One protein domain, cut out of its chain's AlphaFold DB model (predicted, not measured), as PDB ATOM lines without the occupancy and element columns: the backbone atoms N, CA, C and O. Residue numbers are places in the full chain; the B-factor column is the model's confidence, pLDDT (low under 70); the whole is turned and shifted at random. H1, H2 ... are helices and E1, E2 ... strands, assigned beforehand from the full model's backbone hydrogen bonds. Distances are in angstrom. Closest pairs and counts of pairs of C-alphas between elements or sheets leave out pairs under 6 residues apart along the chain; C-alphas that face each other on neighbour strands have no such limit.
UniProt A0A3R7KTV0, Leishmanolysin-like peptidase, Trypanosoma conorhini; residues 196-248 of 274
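What this domain is: This is residues 196 to 248 of the 274 residues of the protein "Leishmanolysin-like peptidase" of Trypanosoma conorhini (UniProt A0A3R7KTV0). A small, splayed three-stranded antiparallel sheet of short strands makes the body, and one helix, H1, sits by the end where E2 finishes and E3 begins, only grazing the sheet. The loop of the E1 and E2 hairpin, residues 205 to 213, reaches away from the strands, and residues 242 to 248 trail off from the other end of E3. The printed part has 53 residues, with E1, E2, H1 and E3 along the chain and the sheet order E1, E2, E3; its class is mixed, helices and strands, with under half of the residues in named elements. It is compact, with a radius of gyration of the C-alphas of 11.3 A, and only just flat, spanning 31 by 28 by 16 A.

Where its parts are: Find C-alpha 201 at (230.056, 219.437, 191.300); there E1, residues 201 to 204, begins. E2 is residues 214 to 217, and E3, residues 238 to 241, ends at C-alpha 241 at (238.706, 215.941, 198.669); each strand is 10.1 A long. H1, residues 220 to 230, runs 15.7 A from C-alpha 220 at (225.607, 229.411, 193.416).

How they stand to each other: Look first at the inner strand E2. It is antiparallel to E1 at 143 degrees, with N 216 and O 202 at 2.8 A, within hydrogen-bond range. It is also antiparallel to its other neighbour, E3, at 125 degrees, with N 217 and O 238 at 2.8 A, within hydrogen-bond range. H1 is on the sheet but only grazes it, with residues 222 to 227; its closest C-alphas to E3 are those of Thr 226 and Met 238, 5.9 A apart. In H1 every O i to N i+4 pair is within hydrogen-bond range.

The domain as a whole: The C-alphas of Gly 231 and Thr 246 are the two farthest apart, at 32.3 A. The printed part has no cut; the E2 to H1 link is tight, and those from E1 to E2 and H1 to E3 are short. Look for pLDDT under 70 at residues 245 to 247.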
ATOM      1  N   LYS A 196     226.462 215.254 193.296       91.62
ATOM      2  CA  LYS A 196     226.402 214.859 191.874       91.62
ATOM      3  C   LYS A 196     224.966 214.874 191.348       91.62
ATOM      4  O   LYS A 196     224.713 215.498 190.320       91.62
ATOM      5  N   LYS A 197     224.023 214.250 192.064       90.44
ATOM      6  CA  LYS A 197     222.594 214.204 191.698       90.44
ATOM      7  C   LYS A 197     222.003 215.605 191.507       90.44
ATOM      8  O   LYS A 197     221.214 215.817 190.592       90.44
ATOM      9  N   HIS A 198     222.427 216.565 192.324       91.56
ATOM     10  CA  HIS A 198     221.985 217.959 192.259       91.56
ATOM     11  C   HIS A 198     222.863 218.855 191.366       91.56
ATOM     12  O   HIS A 198     222.731 220.077 191.403       91.56
ATOM     13  N   SER A 199     223.754 218.280 190.544       93.94
ATOM     14  CA  SER A 199     224.636 219.019 189.622       93.94
ATOM     15  C   SER A 199     225.503 220.093 190.301       93.94
ATOM     16  O   SER A 199     225.857 221.111 189.699       93.94
ATOM     17  N   MET A 200     225.866 219.865 191.567       95.31
ATOM     18  CA  MET A 200     226.624 220.813 192.385       95.31
ATOM     19  C   MET A 200     228.135 220.717 192.172       95.31
ATOM     20  O   MET A 200     228.854 221.597 192.638       95.31
ATOM     21  N   LEU A 201     228.626 219.677 191.497       94.50
ATOM     22  CA  LEU A 201     230.056 219.437 191.300       94.50
ATOM     23  C   LEU A 201     230.515 219.806 189.887       94.50
ATOM     24  O   LEU A 201     229.761 219.703 188.919       94.50
ATOM     25  N   THR A 202     231.774 220.215 189.768       94.38
ATOM     26  CA  THR A 202     232.515 220.300 188.501       94.38
ATOM     27  C   THR A 202     233.981 219.958 188.742       94.38
ATOM     28  O   THR A 202     234.427 219.906 189.888       94.38
ATOM     29  N   THR A 203     234.737 219.725 187.676       94.44
ATOM     30  CA  THR A 203     236.188 219.534 187.734       94.44
ATOM     31  C   THR A 203     236.918 220.753 187.181       94.44
ATOM     32  O   THR A 203     236.447 221.398 186.243       94.44
ATOM     33  N   VAL A 204     238.063 221.080 187.780       94.69
ATOM     34  CA  VAL A 204     238.940 222.180 187.360       94.69
ATOM     35  C   VAL A 204     240.342 221.630 187.129       94.69
ATOM     36  O   VAL A 204     240.929 221.019 188.021       94.69
ATOM     37  N   SER A 205     240.876 221.832 185.928       94.69
ATOM     38  CA  SER A 205     242.216 221.375 185.543       94.69
ATOM     39  C   SER A 205     243.299 222.375 185.946       94.69
ATOM     40  O   SER A 205     243.019 223.556 186.149       94.69
ATOM     41  N   ALA A 206     244.551 221.911 186.019       92.25
ATOM     42  CA  ALA A 206     245.728 222.751 186.260       92.25
ATOM     43  C   ALA A 206     245.678 223.574 187.562       92.25
ATOM     44  O   ALA A 206     246.372 224.586 187.697       92.25
ATOM     45  N   VAL A 207     244.883 223.144 188.551       93.38
ATOM     46  CA  VAL A 207     244.807 223.811 189.854       93.38
ATOM     47  C   VAL A 207     246.190 223.772 190.494       93.38
ATOM     48  O   VAL A 207     246.722 222.704 190.796       93.38
ATOM     49  N   ARG A 208     246.782 224.957 190.680       94.31
ATOM     50  CA  ARG A 208     248.153 225.137 191.189       94.31
ATOM     51  C   ARG A 208     249.211 224.377 190.367       94.31
ATOM     52  O   ARG A 208     250.183 223.889 190.930       94.31
ATOM     53  N   GLY A 209     249.012 224.257 189.053       93.31
ATOM     54  CA  GLY A 209     249.931 223.540 188.161       93.31
ATOM     55  C   GLY A 209     249.859 222.012 188.264       93.31
ATOM     56  O   GLY A 209     250.695 221.330 187.679       93.31
ATOM     57  N   GLY A 210     248.880 221.463 188.993       91.69
ATOM     58  CA  GLY A 210     248.669 220.020 189.091       91.69
ATOM     59  C   GLY A 210     248.165 219.405 187.782       91.69
ATOM     60  O   GLY A 210     247.345 219.999 187.082       91.69
ATOM     61  N   SER A 211     248.632 218.199 187.465       91.12
ATOM     62  CA  SER A 211     248.209 217.443 186.279       91.12
ATOM     63  C   SER A 211     246.809 216.835 186.418       91.12
ATOM     64  O   SER A 211     246.106 216.686 185.420       91.12
ATOM     65  N   SER A 212     246.390 216.509 187.642       90.75
ATOM     66  CA  SER A 212     245.076 215.925 187.915       90.75
ATOM     67  C   SER A 212     243.998 217.000 188.090       90.75
ATOM     68  O   SER A 212     244.243 218.012 188.755       90.75
ATOM     69  N   PRO A 213     242.787 216.790 187.541       91.88
ATOM     70  CA  PRO A 213     241.664 217.683 187.785       91.88
ATOM     71  C   PRO A 213     241.228 217.633 189.255       91.88
ATOM     72  O   PRO A 213     241.217 216.572 189.876       91.88
ATOM     73  N   VAL A 214     240.825 218.780 189.800       93.44
ATOM     74  CA  VAL A 214     240.308 218.908 191.169       93.44
ATOM     75  C   VAL A 214     238.791 219.038 191.130       93.44
ATOM     76  O   VAL A 214     238.253 219.854 190.380       93.44
ATOM     77  N   THR A 215     238.098 218.249 191.951       94.94
ATOM     78  CA  THR A 215     236.644 218.363 192.120       94.94
ATOM     79  C   THR A 215     236.313 219.586 192.972       94.94
ATOM     80  O   THR A 215     236.883 219.777 194.046       94.94
ATOM     81  N   VAL A 216     235.369 220.409 192.512       95.75
ATOM     82  CA  VAL A 216     234.913 221.607 193.225       95.75
ATOM     83  C   VAL A 216     233.388 221.637 193.346       95.75
ATOM     84  O   VAL A 216     232.668 221.284 192.408       95.75
ATOM     85  N   ALA A 217     232.889 222.098 194.493       96.12
ATOM     86  CA  ALA A 217     231.486 222.439 194.693       96.12
ATOM     87  C   ALA A 217     231.202 223.836 194.124       96.12
ATOM     88  O   ALA A 217     231.724 224.840 194.610       96.12
ATOM     89  N   LYS A 218     230.349 223.894 193.099       95.94
ATOM     90  CA  LYS A 218     230.049 225.084 192.287       95.94
ATOM     91  C   LYS A 218     228.607 225.585 192.407       95.94
ATOM     92  O   LYS A 218     228.155 226.352 191.559       95.94
ATOM     93  N   SER A 219     227.850 225.119 193.403       96.19
ATOM     94  CA  SER A 219     226.493 225.636 193.619       96.19
ATOM     95  C   SER A 219     226.544 227.166 193.807       96.19
ATOM     96  O   SER A 219     227.523 227.649 194.384       96.19
ATOM     97  N   PRO A 220     225.541 227.946 193.354       96.69
ATOM     98  CA  PRO A 220     225.607 229.411 193.416       96.69
ATOM     99  C   PRO A 220     225.908 229.952 194.821       96.69
ATOM    100  O   PRO A 220     226.743 230.840 194.984       96.69
ATOM    101  N   VAL A 221     225.281 229.366 195.847       95.56
ATOM    102  CA  VAL A 221     225.497 229.751 197.249       95.56
ATOM    103  C   VAL A 221     226.914 229.407 197.704       95.56
ATOM    104  O   VAL A 221     227.598 230.274 198.249       95.56
ATOM    105  N   THR A 222     227.378 228.178 197.450       95.31
ATOM    106  CA  THR A 222     228.745 227.759 197.803       95.31
ATOM    107  C   THR A 222     229.773 228.652 197.121       95.31
ATOM    108  O   THR A 222     230.653 229.175 197.791       95.31
ATOM    109  N   LEU A 223     229.630 228.891 195.816       96.62
ATOM    110  CA  LEU A 223     230.545 229.715 195.034       96.62
ATOM    111  C   LEU A 223     230.664 231.131 195.605       96.62
ATOM    112  O   LEU A 223     231.775 231.610 195.825       96.62
ATOM    113  N   ASN A 224     229.534 231.783 195.882       96.75
ATOM    114  CA  ASN A 224     229.523 233.137 196.430       96.75
ATOM    115  C   ASN A 224     230.176 233.190 197.816       96.75
ATOM    116  O   ASN A 224     230.993 234.071 198.079       96.75
ATOM    117  N   LYS A 225     229.877 232.216 198.686       95.62
ATOM    118  CA  LYS A 225     230.491 232.115 200.016       95.62
ATOM    119  C   LYS A 225     231.992 231.850 199.940       95.62
ATOM    120  O   LYS A 225     232.749 232.492 200.658       95.62
ATOM    121  N   THR A 226     232.435 230.982 199.036       95.69
ATOM    122  CA  THR A 226     233.856 230.711 198.792       95.69
ATOM    123  C   THR A 226     234.590 231.965 198.320       95.69
ATOM    124  O   THR A 226     235.628 232.309 198.881       95.69
ATOM    125  N   LYS A 227     234.049 232.687 197.328       96.94
ATOM    126  CA  LYS A 227     234.645 233.940 196.834       96.94
ATOM    127  C   LYS A 227     234.774 234.980 197.941       96.94
ATOM    128  O   LYS A 227     235.845 235.560 198.089       96.94
ATOM    129  N   ALA A 228     233.719 235.161 198.735       96.25
ATOM    130  CA  ALA A 228     233.709 236.097 199.854       96.25
ATOM    131  C   ALA A 228     234.710 235.704 200.951       96.25
ATOM    132  O   ALA A 228     235.468 236.550 201.413       96.25
ATOM    133  N   HIS A 229     234.751 234.424 201.334       94.88
ATOM    134  CA  HIS A 229     235.631 233.933 202.396       94.88
ATOM    135  C   HIS A 229     237.118 234.095 202.050       94.88
ATOM    136  O   HIS A 229     237.908 234.482 202.906       94.88
ATOM    137  N   TYR A 230     237.502 233.838 200.794       95.69
ATOM    138  CA  TYR A 230     238.896 233.939 200.345       95.69
ATOM    139  C   TYR A 230     239.240 235.264 199.642       95.69
ATOM    140  O   TYR A 230     240.376 235.432 199.203       95.69
ATOM    141  N   GLY A 231     238.282 236.184 199.485       97.31
ATOM    142  CA  GLY A 231     238.479 237.468 198.802       97.31
ATOM    143  C   GLY A 231     238.917 237.339 197.337       97.31
ATOM    144  O   GLY A 231     239.769 238.101 196.884       97.31
ATOM    145  N   CYS A 232     238.400 236.348 196.598       96.81
ATOM    146  CA  CYS A 232     238.858 236.054 195.236       96.81
ATOM    147  C   CYS A 232     237.710 235.716 194.276       96.81
ATOM    148  O   CYS A 232     237.227 234.584 194.225       96.81
ATOM    149  N   ASP A 233     237.341 236.675 193.423       96.38
ATOM    150  CA  ASP A 233     236.214 236.541 192.487       96.38
ATOM    151  C   ASP A 233     236.451 235.571 191.328       96.38
ATOM    152  O   ASP A 233     235.503 235.169 190.645       96.38
ATOM    153  N   LYS A 234     237.704 235.167 191.105       95.25
ATOM    154  CA  LYS A 234     238.090 234.215 190.053       95.25
ATOM    155  C   LYS A 234     237.901 232.754 190.469       95.25
ATOM    156  O   LYS A 234     238.055 231.871 189.628       95.25
ATOM    157  N   LEU A 235     237.591 232.485 191.742       95.88
ATOM    158  CA  LEU A 235     237.334 231.124 192.210       95.88
ATOM    159  C   LEU A 235     236.128 230.526 191.483       95.88
ATOM    160  O   LEU A 235     235.138 231.210 191.226       95.88
ATOM    161  N   GLN A 236     236.229 229.239 191.157       95.69
ATOM    162  CA  GLN A 236     235.200 228.486 190.429       95.69
ATOM    163  C   GLN A 236     234.332 227.614 191.348       95.69
ATOM    164  O   GLN A 236     233.339 227.042 190.904       95.69
ATOM    165  N   GLY A 237     234.683 227.527 192.632       96.31
ATOM    166  CA  GLY A 237     233.957 226.759 193.637       96.31
ATOM    167  C   GLY A 237     234.835 226.435 194.839       96.31
ATOM    168  O   GLY A 237     236.013 226.802 194.873       96.31
ATOM    169  N   MET A 238     234.259 225.733 195.812       96.62
ATOM    170  CA  MET A 238     235.005 225.204 196.949       96.62
ATOM    171  C   MET A 238     235.666 223.882 196.566       96.62
ATOM    172  O   MET A 238     234.972 222.945 196.180       96.62
ATOM    173  N   GLU A 239     236.990 223.792 196.672       95.94
ATOM    174  CA  GLU A 239     237.708 222.536 196.427       95.94
ATOM    175  C   GLU A 239     237.290 221.459 197.429       95.94
ATOM    176  O   GLU A 239     237.213 221.712 198.634       95.94
ATOM    177  N   LEU A 240     237.073 220.251 196.918       94.81
ATOM    178  CA  LEU A 240     236.717 219.079 197.701       94.81
ATOM    179  C   LEU A 240     237.817 218.012 197.632       94.81
ATOM    180  O   LEU A 240     238.656 218.021 196.731       94.81
ATOM    181  N   GLN A 241     237.787 217.074 198.574       91.19
ATOM    182  CA  GLN A 241     238.706 215.941 198.669       91.19
ATOM    183  C   GLN A 241     237.915 214.642 198.895       91.19
ATOM    184  O   GLN A 241     236.933 214.656 199.632       91.19
ATOM    185  N   GLY A 242     238.319 213.543 198.244       86.69
ATOM    186  CA  GLY A 242     237.697 212.212 198.393       86.69
ATOM    187  C   GLY A 242     236.399 211.988 197.599       86.69
ATOM    188  O   GLY A 242     235.813 210.914 197.643       86.69
ATOM    189  N   CYS A 243     235.923 212.984 196.841       83.94
ATOM    190  CA  CYS A 243     234.589 212.959 196.215       83.94
ATOM    191  C   CYS A 243     234.523 212.263 194.836       83.94
ATOM    192  O   CYS A 243     233.459 212.212 194.198       83.94
ATOM    193  N   ASP A 244     235.652 211.772 194.336       72.50
ATOM    194  CA  ASP A 244     235.804 211.042 193.074       72.50
ATOM    195  C   ASP A 244     235.666 209.516 193.235       72.50
ATOM    196  O   ASP A 244     235.286 208.854 192.269       72.50
ATOM    197  N   GLY A 245     235.881 208.978 194.441       66.50
ATOM    198  CA  GLY A 245     235.809 207.547 194.754       66.50
ATOM    199  C   GLY A 245     234.607 207.114 195.607       66.50
ATOM    200  O   GLY A 245     233.536 207.724 195.582       66.50
ATOM    201  N   THR A 246     234.792 206.016 196.348       58.00
ATOM    202  CA  THR A 246     233.857 205.498 197.372       58.00
ATOM    203  C   THR A 246     234.097 206.100 198.758       58.00
ATOM    204  O   THR A 246     233.451 205.691 199.720       58.00
ATOM    205  N   GLU A 247     235.071 207.001 198.873       64.62
ATOM    206  CA  GLU A 247     235.420 207.667 200.123       64.62
ATOM    207  C   GLU A 247     234.389 208.742 200.488       64.62
ATOM    208  O   GLU A 247     233.597 209.212 199.664       64.62
ATOM    209  N   GLU A 248     234.387 209.115 201.764       81.38
ATOM    210  CA  GLU A 248     233.616 210.252 202.240       81.38
ATOM    211  C   GLU A 248     234.153 211.546 201.609       81.38
ATOM    212  O   GLU A 248     235.348 211.732 201.382       81.38
TER     213      GLU A 248